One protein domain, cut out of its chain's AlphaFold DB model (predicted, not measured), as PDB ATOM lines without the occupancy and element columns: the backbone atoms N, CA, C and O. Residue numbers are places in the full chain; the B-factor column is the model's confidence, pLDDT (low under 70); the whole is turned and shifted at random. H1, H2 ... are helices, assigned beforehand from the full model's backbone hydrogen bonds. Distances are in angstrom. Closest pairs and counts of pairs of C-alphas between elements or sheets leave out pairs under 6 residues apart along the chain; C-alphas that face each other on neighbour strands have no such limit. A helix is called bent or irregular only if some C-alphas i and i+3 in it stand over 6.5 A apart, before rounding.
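What this domain is: This is residues 44 to 195 of the 409 residues of an uncharacterized protein of Haloferula luteola (UniProt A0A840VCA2). The model is an elongated pile of mostly crossed helices: H6 is the core of one part, with H1, H3, H4, H5, H7 and H8 packed round it, and from H8 the pile goes on through H11, with H9 packed on it, to H12 at the far end. H2 lies to the side of H6 and touches no helix, and the short H10 packs on H8. The 152 printed residues hold twelve named helices, H1 to H12 in chain order, and no named strand; the class is all helix. The whole is compact, with a radius of gyration of the C-alphas of 15.6 A, and its spans of 49 by 32 by 26 A make it only just elongated.

How they stand to each other: The hub is H6, residues 103 to 118, which touches six helices. It touches H8, residues 133 to 146, at a steep tilt of 59 degrees, the same way, closest at the C-alphas of Lys 113 and Gly 146, 4.7 A. It touches H4, residues 81 to 93, opposite ways at 37 degrees, only just a steep tilt, closest at the C-alphas of Ile 84 and Leu 111, 6.1 A. With residues 112 to 116 alone it touches H7, residues 120 to 128, closest at the C-alphas of Leu 116 and Ala 123, 5.7 A. With residues 103 to 107 alone it touches H1, residues 46 to 53, about perpendicular at 79 degrees, closest at the C-alphas of Arg 50 and Thr 104, 5.8 A. H5, residues 95 to 99, touches H6, closest at the C-alphas of Val 98 and Gly 105, 4.7 A. H3, residues 73 to 76, only just touches H6, with 3 pairs of C-alphas within 8 A, the closest those of Ala 73 and Glu 114, 6.8 A. H2, residues 58 to 66, is near H6. H10, residues 163 to 166, touches H8, closest at the C-alphas of Arg 137 and Phe 165, 5.2 A. H11, residues 172 to 184, touches H8 only at their ends, closest at the C-alphas of Met 145 and Ala 173, 5.3 A. H9, residues 149 to 161, touches H11 at a steep tilt of 49 degrees, opposite ways, closest at the C-alphas of Ser 152 and Asn 178, 5.2 A. H11 and H12, residues 187 to 195, form a helical hairpin, closest at the C-alphas of Ser 182 and Leu 190, 4.8 A. Every O i to N i+4 pair is within hydrogen-bond range in H1, H4, H5, H6, H7, H8, H11 and H12, against 3 of 5 in H2 and 7 of 9 in H9; H3 and H10 are too short for such a pair.

Where its parts are: H6 is 23.0 A long, from C-alpha 103 at (11.537, -39.568, -7.449); H8 is 19.5 A, H9 18.5 A, H11 18.3 A and H4 18.2 A. H9 is irregular, with C-alphas 150 and 153 8.2 A apart. H1 begins at C-alpha 46, (7.697, -36.484, -17.638), and H12 ends at C-alpha 195, (-14.053, -25.499, 18.481).

The domain as a whole: The two C-alphas farthest apart, those of Glu 47 and Ser 188, are 48.8 A apart. The printed part has no cut and no long link. Mean pLDDT of the printed part is 85.2; residues 44 to 46, 49, 52 to 71 and 101 to 104 are under 70.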
ATOM      1  N   PRO A  44       4.665 -32.802 -22.764       55.09
ATOM      2  CA  PRO A  44       5.782 -32.434 -21.913       55.09
ATOM      3  C   PRO A  44       6.418 -33.674 -21.279       55.09
ATOM      4  O   PRO A  44       5.738 -34.561 -20.757       55.09
ATOM      5  N   ASN A  45       7.742 -33.761 -21.382       66.69
ATOM      6  CA  ASN A  45       8.484 -34.974 -21.095       66.69
ATOM      7  C   ASN A  45       8.571 -35.214 -19.576       66.69
ATOM      8  O   ASN A  45       9.451 -34.690 -18.898       66.69
ATOM      9  N   LEU A  46       7.669 -36.035 -19.035       65.62
ATOM     10  CA  LEU A  46       7.697 -36.484 -17.638       65.62
ATOM     11  C   LEU A  46       9.047 -37.127 -17.257       65.62
ATOM     12  O   LEU A  46       9.467 -37.039 -16.104       65.62
ATOM     13  N   GLU A  47       9.767 -37.693 -18.234       70.31
ATOM     14  CA  GLU A  47      11.127 -38.201 -18.044       70.31
ATOM     15  C   GLU A  47      12.139 -37.070 -17.808       70.31
ATOM     16  O   GLU A  47      13.040 -37.242 -17.002       70.31
ATOM     17  N   GLU A  48      11.995 -35.889 -18.421       72.88
ATOM     18  CA  GLU A  48      12.861 -34.735 -18.117       72.88
ATOM     19  C   GLU A  48      12.675 -34.270 -16.673       72.88
ATOM     20  O   GLU A  48      13.658 -34.104 -15.952       72.88
ATOM     21  N   LEU A  49      11.423 -34.141 -16.221       68.56
ATOM     22  CA  LEU A  49      11.131 -33.784 -14.832       68.56
ATOM     23  C   LEU A  49      11.697 -34.838 -13.868       68.56
ATOM     24  O   LEU A  49      12.332 -34.491 -12.871       68.56
ATOM     25  N   ARG A  50      11.535 -36.127 -14.192       70.50
ATOM     26  CA  ARG A  50      12.113 -37.241 -13.432       70.50
ATOM     27  C   ARG A  50      13.643 -37.173 -13.372       70.50
ATOM     28  O   ARG A  50      14.210 -37.294 -12.290       70.50
ATOM     29  N   GLN A  51      14.315 -36.976 -14.504       74.44
ATOM     30  CA  GLN A  51      15.779 -36.875 -14.568       74.44
ATOM     31  C   GLN A  51      16.309 -35.674 -13.778       74.44
ATOM     32  O   GLN A  51      17.407 -35.732 -13.235       74.44
ATOM     33  N   MET A  52      15.526 -34.603 -13.659       67.38
ATOM     34  CA  MET A  52      15.876 -33.464 -12.813       67.38
ATOM     35  C   MET A  52      15.687 -33.752 -11.323       67.38
ATOM     36  O   MET A  52      16.531 -33.364 -10.522       67.38
ATOM     37  N   LEU A  53      14.628 -34.468 -10.943       65.25
ATOM     38  CA  LEU A  53      14.422 -34.912  -9.560       65.25
ATOM     39  C   LEU A  53      15.537 -35.843  -9.081       65.25
ATOM     40  O   LEU A  53      15.974 -35.727  -7.942       65.25
ATOM     41  N   LEU A  54      16.035 -36.699  -9.975       67.06
ATOM     42  CA  LEU A  54      17.225 -37.533  -9.775       67.06
ATOM     43  C   LEU A  54      18.507 -36.720  -9.522       67.06
ATOM     44  O   LEU A  54      19.457 -37.232  -8.932       67.06
ATOM     45  N   GLN A  55      18.561 -35.477 -10.004       68.69
ATOM     46  CA  GLN A  55      19.712 -34.580  -9.853       68.69
ATOM     47  C   GLN A  55      19.566 -33.609  -8.674       68.69
ATOM     48  O   GLN A  55      20.549 -32.963  -8.309       68.69
ATOM     49  N   ALA A  56      18.374 -33.495  -8.082       62.66
ATOM     50  CA  ALA A  56      18.153 -32.677  -6.898       62.66
ATOM     51  C   ALA A  56      18.855 -33.306  -5.685       62.66
ATOM     52  O   ALA A  56      18.768 -34.514  -5.453       62.66
ATOM     53  N   ASP A  57      19.560 -32.490  -4.901       62.59
ATOM     54  CA  ASP A  57      20.208 -32.968  -3.681       62.59
ATOM     55  C   ASP A  57      19.180 -33.383  -2.606       62.59
ATOM     56  O   ASP A  57      17.992 -33.039  -2.646       62.59
ATOM     57  N   SER A  58      19.638 -34.159  -1.619       61.88
ATOM     58  CA  SER A  58      18.792 -34.659  -0.527       61.88
ATOM     59  C   SER A  58      18.108 -33.549   0.271       61.88
ATOM     60  O   SER A  58      17.032 -33.766   0.839       61.88
ATOM     61  N   ASP A  59      18.713 -32.366   0.308       59.84
ATOM     62  CA  ASP A  59      18.244 -31.225   1.085       59.84
ATOM     63  C   ASP A  59      17.074 -30.545   0.362       59.84
ATOM     64  O   ASP A  59      16.026 -30.295   0.961       59.84
ATOM     65  N   THR A  60      17.171 -30.398  -0.959       62.91
ATOM     66  CA  THR A  60      16.097 -29.945  -1.853       62.91
ATOM     67  C   THR A  60      14.899 -30.892  -1.790       62.91
ATOM     68  O   THR A  60      13.751 -30.447  -1.704       62.91
ATOM     69  N   LEU A  61      15.138 -32.208  -1.756       62.28
ATOM     70  CA  LEU A  61      14.076 -33.210  -1.599       62.28
ATOM     71  C   LEU A  61      13.429 -33.183  -0.204       62.28
ATOM     72  O   LEU A  61      12.247 -33.510  -0.063       62.28
ATOM     73  N   SER A  62      14.173 -32.780   0.827       62.22
ATOM     74  CA  SER A  62      13.646 -32.619   2.188       62.22
ATOM     75  C   SER A  62      12.774 -31.367   2.303       62.22
ATOM     76  O   SER A  62      11.663 -31.447   2.831       62.22
ATOM     77  N   LEU A  63      13.207 -30.247   1.714       58.94
ATOM     78  CA  LEU A  63      12.418 -29.013   1.611       58.94
ATOM     79  C   LEU A  63      11.139 -29.217   0.783       58.94
ATOM     80  O   LEU A  63      10.066 -28.759   1.177       58.94
ATOM     81  N   PHE A  64      11.214 -29.987  -0.310       58.72
ATOM     82  CA  PHE A  64      10.068 -30.326  -1.164       58.72
ATOM     83  C   PHE A  64       8.893 -30.950  -0.391       58.72
ATOM     84  O   PHE A  64       7.720 -30.720  -0.706       58.72
ATOM     85  N   ARG A  65       9.200 -31.771   0.619       62.25
ATOM     86  CA  ARG A  65       8.196 -32.482   1.424       62.25
ATOM     87  C   ARG A  65       7.478 -31.572   2.416       62.25
ATOM     88  O   ARG A  65       6.381 -31.919   2.843       62.25
ATOM     89  N   LEU A  66       8.087 -30.449   2.787       57.53
ATOM     90  CA  LEU A  66       7.623 -29.590   3.875       57.53
ATOM     91  C   LEU A  66       7.046 -28.262   3.384       57.53
ATOM     92  O   LEU A  66       6.173 -27.713   4.047       57.53
ATOM     93  N   ASN A  67       7.472 -27.781   2.213       60.75
ATOM     94  CA  ASN A  67       7.070 -26.473   1.709       60.75
ATOM     95  C   ASN A  67       5.866 -26.540   0.757       60.75
ATOM     96  O   ASN A  67       5.701 -27.480  -0.037       60.75
ATOM     97  N   ALA A  68       5.025 -25.505   0.852       58.16
ATOM     98  CA  ALA A  68       3.953 -25.232  -0.103       58.16
ATOM     99  C   ALA A  68       4.532 -24.818  -1.467       58.16
ATOM    100  O   ALA A  68       4.042 -25.259  -2.504       58.16
ATOM    101  N   GLU A  69       5.627 -24.051  -1.464       66.12
ATOM    102  CA  GLU A  69       6.345 -23.696  -2.685       66.12
ATOM    103  C   GLU A  69       7.137 -24.891  -3.220       66.12
ATOM    104  O   GLU A  69       7.976 -25.487  -2.536       66.12
ATOM    105  N   SER A  70       6.854 -25.250  -4.471       68.44
ATOM    106  CA  SER A  70       7.606 -26.275  -5.178       68.44
ATOM    107  C   SER A  70       9.004 -25.730  -5.511       68.44
ATOM    108  O   SER A  70       9.088 -24.715  -6.202       68.44
ATOM    109  N   PRO A  71      10.116 -26.396  -5.140       67.06
ATOM    110  CA  PRO A  71      11.455 -26.054  -5.639       67.06
ATOM    111  C   PRO A  71      11.554 -26.136  -7.171       67.06
ATOM    112  O   PRO A  71      12.513 -25.640  -7.757       67.06
ATOM    113  N   TYR A  72      10.547 -26.720  -7.830       75.88
ATOM    114  CA  TYR A  72      10.427 -26.772  -9.282       75.88
ATOM    115  C   TYR A  72       9.644 -25.604  -9.888       75.88
ATOM    116  O   TYR A  72       9.538 -25.537 -11.110       75.88
ATOM    117  N   ALA A  73       9.130 -24.672  -9.079       79.56
ATOM    118  CA  ALA A  73       8.399 -23.505  -9.571       79.56
ATOM    119  C   ALA A  73       9.168 -22.724 -10.658       79.56
ATOM    120  O   ALA A  73       8.547 -22.395 -11.666       79.56
ATOM    121  N   PRO A  74      10.502 -22.504 -10.567       79.56
ATOM    122  CA  PRO A  74      11.251 -21.850 -11.644       79.56
ATOM    123  C   PRO A  74      11.246 -22.618 -12.973       79.56
ATOM    124  O   PRO A  74      11.277 -22.002 -14.030       79.56
ATOM    125  N   PHE A  75      11.197 -23.951 -12.938       76.81
ATOM    126  CA  PHE A  75      11.200 -24.785 -14.144       76.81
ATOM    127  C   PHE A  75       9.815 -24.913 -14.766       76.81
ATOM    128  O   PHE A  75       9.678 -24.949 -15.987       76.81
ATOM    129  N   LEU A  76       8.789 -24.963 -13.918       85.12
ATOM    130  CA  LEU A  76       7.401 -24.971 -14.353       85.12
ATOM    131  C   LEU A  76       6.925 -23.572 -14.756       85.12
ATOM    132  O   LEU A  76       5.854 -23.456 -15.339       85.12
ATOM    133  N   ALA A  77       7.680 -22.507 -14.465       86.56
ATOM    134  CA  ALA A  77       7.301 -21.121 -14.745       86.56
ATOM    135  C   ALA A  77       6.920 -20.885 -16.217       86.56
ATOM    136  O   ALA A  77       5.965 -20.159 -16.478       86.56
ATOM    137  N   ASP A  78       7.624 -21.540 -17.143       85.88
ATOM    138  CA  ASP A  78       7.385 -21.428 -18.587       85.88
ATOM    139  C   ASP A  78       6.329 -22.412 -19.118       85.88
ATOM    140  O   ASP A  78       5.972 -22.329 -20.291       85.88
ATOM    141  N   TRP A  79       5.859 -23.350 -18.288       89.50
ATOM    142  CA  TRP A  79       4.806 -24.291 -18.670       89.50
ATOM    143  C   TRP A  79       3.445 -23.619 -18.544       89.50
ATOM    144  O   TRP A  79       3.215 -22.877 -17.586       89.50
ATOM    145  N   ASP A  80       2.520 -23.908 -19.450       91.44
ATOM    146  CA  ASP A  80       1.122 -23.510 -19.293       91.44
ATOM    147  C   ASP A  80       0.300 -24.533 -18.474       91.44
ATOM    148  O   ASP A  80       0.797 -25.570 -18.020       91.44
ATOM    149  N   LEU A  81      -0.965 -24.199 -18.191       91.88
ATOM    150  CA  LEU A  81      -1.858 -25.070 -17.417       91.88
ATOM    151  C   LEU A  81      -2.214 -26.362 -18.164       91.88
ATOM    152  O   LEU A  81      -2.384 -27.400 -17.523       91.88
ATOM    153  N   ASP A  82      -2.307 -26.315 -19.494       91.19
ATOM    154  CA  ASP A  82      -2.646 -27.479 -20.311       91.19
ATOM    155  C   ASP A  82      -1.477 -28.475 -20.342       91.19
ATOM    156  O   ASP A  82      -1.694 -29.682 -20.248       91.19
ATOM    157  N   GLU A  83      -0.234 -27.986 -20.378       89.44
ATOM    158  CA  GLU A  83       0.987 -28.783 -20.258       89.44
ATOM    159  C   GLU A  83       1.084 -29.480 -18.894       89.44
ATOM    160  O   GLU A  83       1.338 -30.689 -18.829       89.44
ATOM    161  N   ILE A  84       0.833 -28.751 -17.799       91.19
ATOM    162  CA  ILE A  84       0.827 -29.320 -16.441       91.19
ATOM    163  C   ILE A  84      -0.264 -30.388 -16.313       91.19
ATOM    164  O   ILE A  84       0.001 -31.495 -15.832       91.19
ATOM    165  N   ARG A  85      -1.479 -30.087 -16.784       91.75
ATOM    166  CA  ARG A  85      -2.601 -31.027 -16.785       91.75
ATOM    167  C   ARG A  85      -2.290 -32.275 -17.605       91.75
ATOM    168  O   ARG A  85      -2.500 -33.378 -17.112       91.75
ATOM    169  N   ALA A  86      -1.772 -32.123 -18.822       87.94
ATOM    170  CA  ALA A  86      -1.442 -33.247 -19.692       87.94
ATOM    171  C   ALA A  86      -0.379 -34.163 -19.064       87.94
ATOM    172  O   ALA A  86      -0.494 -35.387 -19.141       87.94
ATOM    173  N   ALA A  87       0.629 -33.589 -18.396       87.44
ATOM    174  CA  ALA A  87       1.632 -34.360 -17.666       87.44
ATOM    175  C   ALA A  87       1.030 -35.119 -16.471       87.44
ATOM    176  O   ALA A  87       1.383 -36.275 -16.234       87.44
ATOM    177  N   LEU A  88       0.098 -34.504 -15.740       89.56
ATOM    178  CA  LEU A  88      -0.612 -35.153 -14.635       89.56
ATOM    179  C   LEU A  88      -1.582 -36.238 -15.107       89.56
ATOM    180  O   LEU A  88      -1.650 -37.286 -14.473       89.56
ATOM    181  N   ASP A  89      -2.276 -36.039 -16.227       89.69
ATOM    182  CA  ASP A  89      -3.122 -37.060 -16.857       89.69
ATOM    183  C   ASP A  89      -2.281 -38.271 -17.294       89.69
ATOM    184  O   ASP A  89      -2.650 -39.418 -17.034       89.69
ATOM    185  N   ALA A  90      -1.109 -38.026 -17.891       84.75
ATOM    186  CA  ALA A  90      -0.158 -39.079 -18.237       84.75
ATOM    187  C   ALA A  90       0.360 -39.817 -16.990       84.75
ATOM    188  O   ALA A  90       0.431 -41.047 -16.993       84.75
ATOM    189  N   ALA A  91       0.666 -39.088 -15.911       84.00
ATOM    190  CA  ALA A  91       1.070 -39.681 -14.639       84.00
ATOM    191  C   ALA A  91      -0.056 -40.522 -14.016       84.00
ATOM    192  O   ALA A  91       0.184 -41.637 -13.568       84.00
ATOM    193  N   ALA A  92      -1.294 -40.028 -14.008       83.81
ATOM    194  CA  ALA A  92      -2.441 -40.727 -13.433       83.81
ATOM    195  C   ALA A  92      -2.813 -42.006 -14.205       83.81
ATOM    196  O   ALA A  92      -3.324 -42.957 -13.606       83.81
ATOM    197  N   ALA A  93      -2.531 -42.052 -15.512       84.69
ATOM    198  CA  ALA A  93      -2.740 -43.230 -16.350       84.69
ATOM    199  C   ALA A  93      -1.777 -44.392 -16.032       84.69
ATOM    200  O   ALA A  93      -2.118 -45.548 -16.297       84.69
ATOM    201  N   ASP A  94      -0.615 -44.113 -15.432       82.44
ATOM    202  CA  ASP A  94       0.312 -45.120 -14.909       82.44
ATOM    203  C   ASP A  94       0.454 -44.968 -13.385       82.44
ATOM    204  O   ASP A  94       1.255 -44.165 -12.897       82.44
ATOM    205  N   PRO A  95      -0.284 -45.771 -12.591       76.88
ATOM    206  CA  PRO A  95      -0.270 -45.669 -11.139       76.88
ATOM    207  C   PRO A  95       1.125 -45.735 -10.511       76.88
ATOM    208  O   PRO A  95       1.288 -45.218  -9.410       76.88
ATOM    209  N   GLN A  96       2.133 -46.333 -11.158       76.94
ATOM    210  CA  GLN A  96       3.496 -46.346 -10.615       76.94
ATOM    211  C   GLN A  96       4.126 -44.950 -10.579       76.94
ATOM    212  O   GLN A  96       4.893 -44.664  -9.664       76.94
ATOM    213  N   LEU A  97       3.756 -44.058 -11.502       73.12
ATOM    214  CA  LEU A  97       4.281 -42.693 -11.560       73.12
ATOM    215  C   LEU A  97       3.733 -41.813 -10.424       73.12
ATOM    216  O   LEU A  97       4.419 -40.904  -9.968       73.12
ATOM    217  N   VAL A  98       2.523 -42.098  -9.927       72.75
ATOM    218  CA  VAL A  98       1.900 -41.351  -8.814       72.75
ATOM    219  C   VAL A  98       2.121 -42.033  -7.462       72.75
ATOM    220  O   VAL A  98       2.365 -41.370  -6.451       72.75
ATOM    221  N   LEU A  99       2.015 -43.363  -7.423       73.69
ATOM    222  CA  LEU A  99       2.134 -44.169  -6.205       73.69
ATOM    223  C   LEU A  99       3.579 -44.549  -5.877       73.69
ATOM    224  O   LEU A  99       3.832 -45.031  -4.772       73.69
ATOM    225  N   GLY A 100       4.512 -44.348  -6.811       72.19
ATOM    226  CA  GLY A 100       5.936 -44.560  -6.594       72.19
ATOM    227  C   GLY A 100       6.417 -43.787  -5.369       72.19
ATOM    228  O   GLY A 100       6.191 -42.583  -5.237       72.19
ATOM    229  N   GLY A 101       7.065 -44.489  -4.440       62.81
ATOM    230  CA  GLY A 101       7.742 -43.867  -3.297       62.81
ATOM    231  C   GLY A 101       9.086 -43.225  -3.662       62.81
ATOM    232  O   GLY A 101       9.761 -42.706  -2.774       62.81
ATOM    233  N   ASP A 102       9.477 -43.305  -4.935       66.88
ATOM    234  CA  ASP A 102      10.722 -42.794  -5.502       66.88
ATOM    235  C   ASP A 102      10.565 -41.362  -6.053       66.88
ATOM    236  O   ASP A 102       9.601 -40.654  -5.743       66.88
ATOM    237  N   GLU A 103      11.534 -40.906  -6.850       67.56
ATOM    238  CA  GLU A 103      11.537 -39.568  -7.449       67.56
ATOM    239  C   GLU A 103      10.310 -39.296  -8.328       67.56
ATOM    240  O   GLU A 103       9.886 -38.150  -8.463       67.56
ATOM    241  N   THR A 104       9.681 -40.322  -8.897       64.81
ATOM    242  CA  THR A 104       8.570 -40.137  -9.836       64.81
ATOM    243  C   THR A 104       7.309 -39.631  -9.135       64.81
ATOM    244  O   THR A 104       6.650 -38.705  -9.613       64.81
ATOM    245  N   GLY A 105       7.040 -40.130  -7.923       74.88
ATOM    246  CA  GLY A 105       5.959 -39.610  -7.085       74.88
ATOM    247  C   GLY A 105       6.188 -38.160  -6.636       74.88
ATOM    248  O   GLY A 105       5.232 -37.447  -6.319       74.88
ATOM    249  N   LEU A 106       7.442 -37.693  -6.625       78.31
ATOM    250  CA  LEU A 106       7.790 -36.300  -6.330       78.31
ATOM    251  C   LEU A 106       7.521 -35.385  -7.539       78.31
ATOM    252  O   LEU A 106       7.059 -34.266  -7.334       78.31
ATOM    253  N   ALA A 107       7.696 -35.869  -8.773       81.19
ATOM    254  CA  ALA A 107       7.325 -35.156 -10.006       81.19
ATOM    255  C   ALA A 107       5.828 -34.850 -10.064       81.19
ATOM    256  O   ALA A 107       5.435 -33.690 -10.196       81.19
ATOM    257  N   ALA A 108       4.990 -35.878  -9.902       85.31
ATOM    258  CA  ALA A 108       3.538 -35.706  -9.874       85.31
ATOM    259  C   ALA A 108       3.108 -34.759  -8.739       85.31
ATOM    260  O   ALA A 108       2.230 -33.918  -8.918       85.31
ATOM    261  N   SER A 109       3.780 -34.844  -7.587       87.12
ATOM    262  CA  SER A 109       3.558 -33.921  -6.475       87.12
ATOM    263  C   SER A 109       3.904 -32.474  -6.841       87.12
ATOM    264  O   SER A 109       3.117 -31.573  -6.569       87.12
ATOM    265  N   ALA A 110       5.038 -32.237  -7.507       86.31
ATOM    266  CA  ALA A 110       5.481 -30.903  -7.906       86.31
ATOM    267  C   ALA A 110       4.502 -30.250  -8.887       86.31
ATOM    268  O   ALA A 110       4.142 -29.088  -8.711       86.31
ATOM    269  N   LEU A 111       4.057 -31.021  -9.884       90.12
ATOM    270  CA  LEU A 111       3.091 -30.587 -10.890       90.12
ATOM    271  C   LEU A 111       1.745 -30.231 -10.253       90.12
ATOM    272  O   LEU A 111       1.214 -29.158 -10.520       90.12
ATOM    273  N   LEU A 112       1.212 -31.088  -9.373       92.56
ATOM    274  CA  LEU A 112      -0.079 -30.822  -8.734       92.56
ATOM    275  C   LEU A 112      -0.014 -29.628  -7.777       92.56
ATOM    276  O   LEU A 112      -0.938 -28.820  -7.765       92.56
ATOM    277  N   LYS A 113       1.071 -29.478  -7.006       91.69
ATOM    278  CA  LYS A 113       1.288 -28.291  -6.160       91.69
ATOM    279  C   LYS A 113       1.307 -27.008  -6.991       91.69
ATOM    280  O   LYS A 113       0.678 -26.024  -6.618       91.69
ATOM    281  N   GLU A 114       2.004 -27.026  -8.126       91.44
ATOM    282  CA  GLU A 114       2.062 -25.866  -9.012       91.44
ATOM    283  C   GLU A 114       0.710 -25.577  -9.678       91.44
ATOM    284  O   GLU A 114       0.342 -24.412  -9.813       91.44
ATOM    285  N   TRP A 115      -0.061 -26.609 -10.037       94.88
ATOM    286  CA  TRP A 115      -1.420 -26.418 -10.541       94.88
ATOM    287  C   TRP A 115      -2.323 -25.797  -9.473       94.88
ATOM    288  O   TRP A 115      -2.927 -24.767  -9.743       94.88
ATOM    289  N   LEU A 116      -2.337 -26.328  -8.244       94.50
ATOM    290  CA  LEU A 116      -3.113 -25.765  -7.126       94.50
ATOM    291  C   LEU A 116      -2.821 -24.280  -6.898       94.50
ATOM    292  O   LEU A 116      -3.735 -23.505  -6.640       94.50
ATOM    293  N   ARG A 117      -1.553 -23.877  -7.027       92.75
ATOM    294  CA  ARG A 117      -1.125 -22.480  -6.896       92.75
ATOM    295  C   ARG A 117      -1.658 -21.580  -8.020       92.75
ATOM    296  O   ARG A 117      -1.833 -20.384  -7.810       92.75
ATOM    297  N   ARG A 118      -1.836 -22.111  -9.232       93.00
ATOM    298  CA  ARG A 118      -2.238 -21.336 -10.422       93.00
ATOM    299  C   ARG A 118      -3.738 -21.365 -10.696       93.00
ATOM    300  O   ARG A 118      -4.266 -20.385 -11.211       93.00
ATOM    301  N   ASP A 119      -4.385 -22.488 -10.413       96.56
ATOM    302  CA  ASP A 119      -5.783 -22.781 -10.718       96.56
ATOM    303  C   ASP A 119      -6.303 -23.865  -9.754       96.56
ATOM    304  O   ASP A 119      -6.351 -25.058 -10.070       96.56
ATOM    305  N   LEU A 120      -6.639 -23.425  -8.537       96.38
ATOM    306  CA  LEU A 120      -7.136 -24.275  -7.454       96.38
ATOM    307  C   LEU A 120      -8.399 -25.044  -7.866       96.38
ATOM    308  O   LEU A 120      -8.457 -26.263  -7.704       96.38
ATOM    309  N   ASP A 121      -9.378 -24.344  -8.442       97.56
ATOM    310  CA  ASP A 121     -10.657 -24.926  -8.855       97.56
ATOM    311  C   ASP A 121     -10.463 -26.005  -9.926       97.56
ATOM    312  O   ASP A 121     -11.047 -27.089  -9.832       97.56
ATOM    313  N   GLY A 122      -9.609 -25.748 -10.925       97.38
ATOM    314  CA  GLY A 122      -9.278 -26.724 -11.959       97.38
ATOM    315  C   GLY A 122      -8.595 -27.973 -11.400       97.38
ATOM    316  O   GLY A 122      -8.973 -29.092 -11.758       97.38
ATOM    317  N   ALA A 123      -7.646 -27.805 -10.475       96.88
ATOM    318  CA  ALA A 123      -6.969 -28.920  -9.816       96.88
ATOM    319  C   ALA A 123      -7.923 -29.751  -8.933       96.88
ATOM    320  O   ALA A 123      -7.857 -30.982  -8.951       96.88
ATOM    321  N   CYS A 124      -8.840 -29.108  -8.202       97.38
ATOM    322  CA  CYS A 124      -9.886 -29.787  -7.431       97.38
ATOM    323  C   CYS A 124     -10.846 -30.569  -8.336       97.38
ATOM    324  O   CYS A 124     -11.072 -31.756  -8.110       97.38
ATOM    325  N   ALA A 125     -11.338 -29.954  -9.415       97.19
ATOM    326  CA  ALA A 125     -12.203 -30.637 -10.376       97.19
ATOM    327  C   ALA A 125     -11.497 -31.830 -11.047       97.19
ATOM    328  O   ALA A 125     -12.107 -32.876 -11.286       97.19
ATOM    329  N   TRP A 126     -10.197 -31.699 -11.333       96.12
ATOM    330  CA  TRP A 126      -9.381 -32.791 -11.856       96.12
ATOM    331  C   TRP A 126      -9.202 -33.928 -10.842       96.12
ATOM    332  O   TRP A 126      -9.277 -35.099 -11.224       96.12
ATOM    333  N   PHE A 127      -9.004 -33.605  -9.561       95.81
ATOM    334  CA  PHE A 127      -8.939 -34.584  -8.475       95.81
ATOM    335  C   PHE A 127     -10.250 -35.372  -8.330       95.81
ATOM    336  O   PHE A 127     -10.215 -36.598  -8.199       95.81
ATOM    337  N   ASP A 128     -11.397 -34.697  -8.409       96.19
ATOM    338  CA  ASP A 128     -12.721 -35.324  -8.302       96.19
ATOM    339  C   ASP A 128     -13.023 -36.262  -9.478       96.19
ATOM    340  O   ASP A 128     -13.736 -37.256  -9.332       96.19
ATOM    341  N   ALA A 129     -12.441 -35.982 -10.647       95.81
ATOM    342  CA  ALA A 129     -12.569 -36.820 -11.833       95.81
ATOM    343  C   ALA A 129     -11.723 -38.110 -11.773       95.81
ATOM    344  O   ALA A 129     -11.893 -38.991 -12.624       95.81
ATOM    345  N   GLN A 130     -10.818 -38.253 -10.797       93.88
ATOM    346  CA  GLN A 130      -9.967 -39.437 -10.685       93.88
ATOM    347  C   GLN A 130     -10.775 -40.668 -10.273       93.88
ATOM    348  O   GLN A 130     -11.475 -40.685  -9.266       93.88
ATOM    349  N   THR A 131     -10.633 -41.751 -11.039       91.44
ATOM    350  CA  THR A 131     -11.428 -42.977 -10.840       91.44
ATOM    351  C   THR A 131     -10.699 -44.069 -10.062       91.44
ATOM    352  O   THR A 131     -11.332 -45.030  -9.626       91.44
ATOM    353  N   ILE A 132      -9.378 -43.950  -9.875       90.00
ATOM    354  CA  ILE A 132      -8.549 -44.947  -9.184       90.00
ATOM    355  C   ILE A 132      -8.385 -44.534  -7.708       90.00
ATOM    356  O   ILE A 132      -7.603 -43.626  -7.417       90.00
ATOM    357  N   PRO A 133      -9.011 -45.229  -6.734       89.38
ATOM    358  CA  PRO A 133      -9.030 -44.771  -5.338       89.38
ATOM    359  C   PRO A 133      -7.657 -44.721  -4.657       89.38
ATOM    360  O   PRO A 133      -7.460 -43.989  -3.690       89.38
ATOM    361  N   ALA A 134      -6.699 -45.541  -5.100       87.88
ATOM    362  CA  ALA A 134      -5.332 -45.503  -4.575       87.88
ATOM    363  C   ALA A 134      -4.592 -44.231  -5.021       87.88
ATOM    364  O   ALA A 134      -3.956 -43.575  -4.199       87.88
ATOM    365  N   VAL A 135      -4.729 -43.867  -6.300       88.44
ATOM    366  CA  VAL A 135      -4.171 -42.637  -6.878       88.44
ATOM    367  C   VAL A 135      -4.808 -41.428  -6.203       88.44
ATOM    368  O   VAL A 135      -4.089 -40.592  -5.672       88.44
ATOM    369  N   GLN A 136      -6.138 -41.395  -6.093       91.25
ATOM    370  CA  GLN A 136      -6.857 -40.300  -5.441       91.25
ATOM    371  C   GLN A 136      -6.426 -40.104  -3.978       91.25
ATOM    372  O   GLN A 136      -6.111 -38.991  -3.577       91.25
ATOM    373  N   ARG A 137      -6.266 -41.176  -3.186       90.12
ATOM    374  CA  ARG A 137      -5.711 -41.069  -1.820       90.12
ATOM    375  C   ARG A 137      -4.313 -40.452  -1.787       90.12
ATOM    376  O   ARG A 137      -4.016 -39.634  -0.920       90.12
ATOM    377  N   ARG A 138      -3.441 -40.827  -2.724       88.88
ATOM    378  CA  ARG A 138      -2.097 -40.247  -2.815       88.88
ATOM    379  C   ARG A 138      -2.142 -38.773  -3.217       88.88
ATOM    380  O   ARG A 138      -1.414 -37.974  -2.634       88.88
ATOM    381  N   LEU A 139      -3.005 -38.415  -4.163       91.38
ATOM    382  CA  LEU A 139      -3.217 -37.031  -4.575       91.38
ATOM    383  C   LEU A 139      -3.781 -36.189  -3.427       91.38
ATOM    384  O   LEU A 139      -3.311 -35.079  -3.242       91.38
ATOM    385  N   ALA A 140      -4.671 -36.727  -2.587       93.06
ATOM    386  CA  ALA A 140      -5.200 -36.017  -1.418       93.06
ATOM    387  C   ALA A 140      -4.084 -35.577  -0.447       93.06
ATOM    388  O   ALA A 140      -4.096 -34.446   0.039       93.06
ATOM    389  N   ILE A 141      -3.062 -36.420  -0.230       89.56
ATOM    390  CA  ILE A 141      -1.858 -36.051   0.543       89.56
ATOM    391  C   ILE A 141      -1.139 -34.866  -0.108       89.56
ATOM    392  O   ILE A 141      -0.766 -33.908   0.569       89.56
ATOM    393  N   ILE A 142      -0.920 -34.944  -1.421       90.12
ATOM    394  CA  ILE A 142      -0.218 -33.910  -2.186       90.12
ATOM    395  C   ILE A 142      -1.001 -32.597  -2.140       90.12
ATOM    396  O   ILE A 142      -0.400 -31.561  -1.863       90.12
ATOM    397  N   MET A 143      -2.321 -32.649  -2.333       93.25
ATOM    398  CA  MET A 143      -3.204 -31.489  -2.238       93.25
ATOM    399  C   MET A 143      -3.155 -30.867  -0.849       93.25
ATOM    400  O   MET A 143      -2.989 -29.661  -0.738       93.25
ATOM    401  N   SER A 144      -3.196 -31.676   0.212       92.75
ATOM    402  CA  SER A 144      -3.092 -31.177   1.586       92.75
ATOM    403  C   SER A 144      -1.784 -30.415   1.833       92.75
ATOM    404  O   SER A 144      -1.785 -29.291   2.346       92.75
ATOM    405  N   MET A 145      -0.653 -30.976   1.395       89.12
ATOM    406  CA  MET A 145       0.652 -30.316   1.514       89.12
ATOM    407  C   MET A 145       0.750 -29.060   0.639       89.12
ATOM    408  O   MET A 145       1.266 -28.040   1.096       89.12
ATOM    409  N   GLY A 146       0.243 -29.131  -0.593       90.88
ATOM    410  CA  GLY A 146       0.293 -28.079  -1.610       90.88
ATOM    411  C   GLY A 146      -0.755 -26.985  -1.496       90.88
ATOM    412  O   GLY A 146      -0.682 -26.027  -2.254       90.88
ATOM    413  N   TRP A 147      -1.727 -27.132  -0.593       94.69
ATOM    414  CA  TRP A 147      -2.855 -26.210  -0.517       94.69
ATOM    415  C   TRP A 147      -2.385 -24.761  -0.304       94.69
ATOM    416  O   TRP A 147      -1.569 -24.557   0.604       94.69
ATOM    417  N   PRO A 148      -2.878 -23.770  -1.072       93.31
ATOM    418  CA  PRO A 148      -2.470 -22.376  -0.909       93.31
ATOM    419  C   PRO A 148      -2.830 -21.832   0.489       93.31
ATOM    420  O   PRO A 148      -3.979 -21.986   0.916       93.31
ATOM    421  N   PRO A 149      -1.890 -21.227   1.243       92.06
ATOM    422  CA  PRO A 149      -2.168 -20.677   2.575       92.06
ATOM    423  C   PRO A 149      -3.271 -19.612   2.597       92.06
ATOM    424  O   PRO A 149      -4.075 -19.581   3.525       92.06
ATOM    425  N   GLU A 150      -3.339 -18.772   1.568       93.88
ATOM    426  CA  GLU A 150      -4.349 -17.729   1.393       93.88
ATOM    427  C   GLU A 150      -5.767 -18.292   1.196       93.88
ATOM    428  O   GLU A 150      -6.741 -17.635   1.555       93.88
ATOM    429  N   GLU A 151      -5.874 -19.544   0.736       96.62
ATOM    430  CA  GLU A 151      -7.127 -20.281   0.543       96.62
ATOM    431  C   GLU A 151      -7.371 -21.307   1.666       96.62
ATOM    432  O   GLU A 151      -8.003 -22.348   1.457       96.62
ATOM    433  N   SER A 152      -6.861 -21.058   2.884       95.56
ATOM    434  CA  SER A 152      -6.941 -22.028   3.987       95.56
ATOM    435  C   SER A 152      -8.382 -22.468   4.281       95.56
ATOM    436  O   SER A 152      -8.627 -23.658   4.485       95.56
ATOM    437  N   ALA A 153      -9.337 -21.531   4.264       97.06
ATOM    438  CA  ALA A 153     -10.746 -21.805   4.548       97.06
ATOM    439  C   ALA A 153     -11.358 -22.760   3.509       97.06
ATOM    440  O   ALA A 153     -11.953 -23.766   3.893       97.06
ATOM    441  N   ALA A 154     -11.117 -22.513   2.216       97.44
ATOM    442  CA  ALA A 154     -11.516 -23.420   1.139       97.44
ATOM    443  C   ALA A 154     -10.856 -24.802   1.289       97.44
ATOM    444  O   ALA A 154     -11.468 -25.828   1.007       97.44
ATOM    445  N   GLY A 155      -9.626 -24.854   1.812       96.69
ATOM    446  CA  GLY A 155      -8.951 -26.114   2.133       96.69
ATOM    447  C   GLY A 155      -9.636 -26.905   3.232       96.69
ATOM    448  O   GLY A 155      -9.736 -28.129   3.138       96.69
ATOM    449  N   LEU A 156     -10.143 -26.228   4.265       97.12
ATOM    450  CA  LEU A 156     -10.907 -26.891   5.315       97.12
ATOM    451  C   LEU A 156     -12.235 -27.427   4.771       97.12
ATOM    452  O   LEU A 156     -12.590 -28.566   5.062       97.12
ATOM    453  N   GLU A 157     -12.926 -26.662   3.926       97.69
ATOM    454  CA  GLU A 157     -14.133 -27.127   3.231       97.69
ATOM    455  C   GLU A 157     -13.843 -28.348   2.348       97.69
ATOM    456  O   GLU A 157     -14.558 -29.348   2.430       97.69
ATOM    457  N   PHE A 158     -12.744 -28.319   1.586       97.06
ATOM    458  CA  PHE A 158     -12.289 -29.446   0.774       97.06
ATOM    459  C   PHE A 158     -12.002 -30.689   1.622       97.06
ATOM    460  O   PHE A 158     -12.408 -31.794   1.263       97.06
ATOM    461  N   LEU A 159     -11.328 -30.533   2.766       96.25
ATOM    462  CA  LEU A 159     -11.089 -31.620   3.717       96.25
ATOM    463  C   LEU A 159     -12.412 -32.224   4.212       96.25
ATOM    464  O   LEU A 159     -12.565 -33.446   4.242       96.25
ATOM    465  N   LEU A 160     -13.376 -31.378   4.578       96.50
ATOM    466  CA  LEU A 160     -14.676 -31.804   5.094       96.50
ATOM    467  C   LEU A 160     -15.513 -32.534   4.034       96.50
ATOM    468  O   LEU A 160     -16.171 -33.521   4.370       96.50
ATOM    469  N   SER A 161     -15.465 -32.115   2.766       96.56
ATOM    470  CA  SER A 161     -16.172 -32.797   1.672       96.56
ATOM    471  C   SER A 161     -15.504 -34.107   1.239       96.56
ATOM    472  O   SER A 161     -16.162 -34.963   0.652       96.56
ATOM    473  N   HIS A 162     -14.219 -34.294   1.560       95.75
ATOM    474  CA  HIS A 162     -13.392 -35.414   1.100       95.75
ATOM    475  C   HIS A 162     -12.816 -36.280   2.231       95.75
ATOM    476  O   HIS A 162     -11.818 -36.981   2.034       95.75
ATOM    477  N   ARG A 163     -13.448 -36.280   3.417       93.75
ATOM    478  CA  ARG A 163     -12.944 -36.945   4.639       93.75
ATOM    479  C   ARG A 163     -12.446 -38.371   4.438       93.75
ATOM    480  O   ARG A 163     -11.391 -38.717   4.962       93.75
ATOM    481  N   SER A 164     -13.146 -39.180   3.641       92.81
ATOM    482  CA  SER A 164     -12.796 -40.588   3.412       92.81
ATOM    483  C   SER A 164     -11.387 -40.789   2.845       92.81
ATOM    484  O   SER A 164     -10.778 -41.840   3.043       92.81
ATOM    485  N   PHE A 165     -10.838 -39.797   2.138       90.56
ATOM    486  CA  PHE A 165      -9.466 -39.867   1.635       90.56
ATOM    487  C   PHE A 165      -8.431 -39.540   2.716       90.56
ATOM    488  O   PHE A 165      -7.313 -40.055   2.655       90.56
ATOM    489  N   PHE A 166      -8.819 -38.774   3.736       88.38
ATOM    490  CA  PHE A 166      -7.968 -38.319   4.836       88.38
ATOM    491  C   PHE A 166      -8.016 -39.210   6.089       88.38
ATOM    492  O   PHE A 166      -7.156 -39.114   6.957       88.38
ATOM    493  N   GLU A 167      -8.942 -40.164   6.178       83.88
ATOM    494  CA  GLU A 167      -8.940 -41.155   7.272       83.88
ATOM    495  C   GLU A 167      -7.654 -41.996   7.297       83.88
ATOM    496  O   GLU A 167      -7.146 -42.370   8.351       83.88
ATOM    497  N   THR A 168      -7.109 -42.283   6.112       75.50
ATOM    498  CA  THR A 168      -5.854 -43.036   5.948       75.50
ATOM    499  C   THR A 168      -4.666 -42.143   5.614       75.50
ATOM    500  O   THR A 168      -3.533 -42.621   5.555       75.50
ATOM    501  N   THR A 169      -4.915 -40.852   5.377       72.94
ATOM    502  CA  THR A 169      -3.901 -39.898   4.948       72.94
ATOM    503  C   THR A 169      -3.994 -38.614   5.759       72.94
ATOM    504  O   THR A 169      -5.017 -37.954   5.805       72.94
ATOM    505  N   SER A 170      -2.919 -38.262   6.450       80.62
ATOM    506  CA  SER A 170      -2.953 -37.168   7.416       80.62
ATOM    507  C   SER A 170      -3.371 -35.814   6.779       80.62
ATOM    508  O   SER A 170      -2.697 -35.338   5.859       80.62
ATOM    509  N   PRO A 171      -4.443 -35.151   7.271       89.75
ATOM    510  CA  PRO A 171      -4.891 -33.844   6.778       89.75
ATOM    511  C   PRO A 171      -4.145 -32.659   7.416       89.75
ATOM    512  O   PRO A 171      -4.545 -31.506   7.243       89.75
ATOM    513  N   TRP A 172      -3.077 -32.920   8.176       90.50
ATOM    514  CA  TRP A 172      -2.484 -31.942   9.093       90.50
ATOM    515  C   TRP A 172      -2.026 -30.656   8.409       90.50
ATOM    516  O   TRP A 172      -2.175 -29.596   8.996       90.50
ATOM    517  N   ALA A 173      -1.542 -30.710   7.164       90.88
ATOM    518  CA  ALA A 173      -1.050 -29.521   6.469       90.88
ATOM    519  C   ALA A 173      -2.161 -28.507   6.122       90.88
ATOM    520  O   ALA A 173      -1.902 -27.307   6.125       90.88
ATOM    521  N   ILE A 174      -3.394 -28.952   5.848       94.81
ATOM    522  CA  ILE A 174      -4.548 -28.046   5.691       94.81
ATOM    523  C   ILE A 174      -4.946 -27.464   7.049       94.81
ATOM    524  O   ILE A 174      -5.197 -26.263   7.163       94.81
ATOM    525  N   ILE A 175      -4.996 -28.308   8.084       95.19
ATOM    526  CA  ILE A 175      -5.379 -27.881   9.436       95.19
ATOM    527  C   ILE A 175      -4.367 -26.855   9.969       95.19
ATOM    528  O   ILE A 175      -4.761 -25.806  10.465       95.19
ATOM    529  N   GLU A 176      -3.072 -27.110   9.797       93.38
ATOM    530  CA  GLU A 176      -1.981 -26.214  10.175       93.38
ATOM    531  C   GLU A 176      -2.097 -24.848   9.486       93.38
ATOM    532  O   GLU A 176      -2.067 -23.823  10.163       93.38
ATOM    533  N   LYS A 177      -2.335 -24.804   8.167       93.75
ATOM    534  CA  LYS A 177      -2.557 -23.534   7.448       93.75
ATOM    535  C   LYS A 177      -3.745 -22.750   8.007       93.75
ATOM    536  O   LYS A 177      -3.661 -21.535   8.162       93.75
ATOM    537  N   ASN A 178      -4.831 -23.433   8.371       97.12
ATOM    538  CA  ASN A 178      -5.981 -22.791   9.011       97.12
ATOM    539  C   ASN A 178      -5.667 -22.268  10.418       97.12
ATOM    540  O   ASN A 178      -6.169 -21.203  10.791       97.12
ATOM    541  N   ILE A 179      -4.837 -22.984  11.185       96.06
ATOM    542  CA  ILE A 179      -4.352 -22.544  12.499       96.06
ATOM    543  C   ILE A 179      -3.558 -21.247  12.352       96.06
ATOM    544  O   ILE A 179      -3.872 -20.288  13.052       96.06
ATOM    545  N   ILE A 180      -2.619 -21.178  11.404       94.44
ATOM    546  CA  ILE A 180      -1.816 -19.973  11.137       94.44
ATOM    547  C   ILE A 180      -2.715 -18.812  10.707       94.44
ATOM    548  O   ILE A 180      -2.712 -17.764  11.348       94.44
ATOM    549  N   ALA A 181      -3.558 -19.010   9.689       96.44
ATOM    550  CA  ALA A 181      -4.456 -17.967   9.190       96.44
ATOM    551  C   ALA A 181      -5.430 -17.462  10.272       96.44
ATOM    552  O   ALA A 181      -5.820 -16.294  10.295       96.44
ATOM    553  N   SER A 182      -5.846 -18.333  11.196       97.75
ATOM    554  CA  SER A 182      -6.670 -17.930  12.339       97.75
ATOM    555  C   SER A 182      -5.859 -17.224  13.417       97.75
ATOM    556  O   SER A 182      -6.356 -16.265  14.000       97.75
ATOM    557  N   ALA A 183      -4.617 -17.642  13.652       97.31
ATOM    558  CA  ALA A 183      -3.714 -16.985  14.581       97.31
ATOM    559  C   ALA A 183      -3.360 -15.554  14.146       97.31
ATOM    560  O   ALA A 183      -3.329 -14.661  14.990       97.31
ATOM    561  N   GLU A 184      -3.186 -15.313  12.843       97.00
ATOM    562  CA  GLU A 184      -3.012 -13.974  12.253       97.00
ATOM    563  C   GLU A 184      -4.189 -13.036  12.544       97.00
ATOM    564  O   GLU A 184      -4.009 -11.829  12.698       97.00
ATOM    565  N   ARG A 185      -5.401 -13.591  12.677       97.94
ATOM    566  CA  ARG A 185      -6.610 -12.853  13.080       97.94
ATOM    567  C   ARG A 185      -6.770 -12.726  14.601       97.94
ATOM    568  O   ARG A 185      -7.647 -11.995  15.059       97.94
ATOM    569  N   GLY A 186      -5.924 -13.398  15.380       97.81
ATOM    570  CA  GLY A 186      -5.867 -13.333  16.839       97.81
ATOM    571  C   GLY A 186      -6.419 -14.568  17.559       97.81
ATOM    572  O   GLY A 186      -7.038 -15.459  16.975       97.81
ATOM    573  N   ALA A 187      -6.206 -14.609  18.879       98.25
ATOM    574  CA  ALA A 187      -6.515 -15.771  19.715       98.25
ATOM    575  C   ALA A 187      -7.990 -16.199  19.649       98.25
ATOM    576  O   ALA A 187      -8.270 -17.390  19.549       98.25
ATOM    577  N   SER A 188      -8.940 -15.258  19.628       98.38
ATOM    578  CA  SER A 188     -10.373 -15.579  19.523       98.38
ATOM    579  C   SER A 188     -10.727 -16.313  18.227       98.38
ATOM    580  O   SER A 188     -11.524 -17.247  18.253       98.38
ATOM    581  N   SER A 189     -10.118 -15.934  17.099       98.31
ATOM    582  CA  SER A 189     -10.323 -16.634  15.827       98.31
ATOM    583  C   SER A 189      -9.760 -18.050  15.869       98.31
ATOM    584  O   SER A 189     -10.408 -18.971  15.378       98.31
ATOM    585  N   LEU A 190      -8.593 -18.245  16.488       98.00
ATOM    586  CA  LEU A 190      -8.035 -19.582  16.662       98.00
ATOM    587  C   LEU A 190      -8.879 -20.451  17.602       98.00
ATOM    588  O   LEU A 190      -9.095 -21.619  17.302       98.00
ATOM    589  N   ILE A 191      -9.394 -19.898  18.703       98.25
ATOM    590  CA  ILE A 191     -10.294 -20.621  19.614       98.25
ATOM    591  C   ILE A 191     -11.523 -21.131  18.853       98.25
ATOM    592  O   ILE A 191     -11.848 -22.311  18.958       98.25
ATOM    593  N   HIS A 192     -12.150 -20.282  18.033       98.19
ATOM    594  CA  HIS A 192     -13.276 -20.692  17.190       98.19
ATOM    595  C   HIS A 192     -12.907 -21.778  16.179       98.19
ATOM    596  O   HIS A 192     -13.693 -22.698  15.956       98.19
ATOM    597  N   LEU A 193     -11.711 -21.719  15.587       97.62
ATOM    598  CA  LEU A 193     -11.240 -22.804  14.732       97.62
ATOM    599  C   LEU A 193     -11.099 -24.108  15.527       97.62
ATOM    600  O   LEU A 193     -11.587 -25.133  15.071       97.62
ATOM    601  N   LEU A 194     -10.475 -24.088  16.709       96.88
ATOM    602  CA  LEU A 194     -10.318 -25.287  17.541       96.88
ATOM    603  C   LEU A 194     -11.674 -25.897  17.926       96.88
ATOM    604  O   LEU A 194     -11.830 -27.114  17.877       96.88
ATOM    605  N   GLU A 195     -12.667 -25.063  18.250       97.12
ATOM    606  CA  GLU A 195     -14.053 -25.499  18.481       97.12
ATOM    607  C   GLU A 195     -14.632 -26.205  17.262       97.12
ATOM    608  O   GLU A 195     -15.242 -27.267  17.393       97.12
TER     609      GLU A 195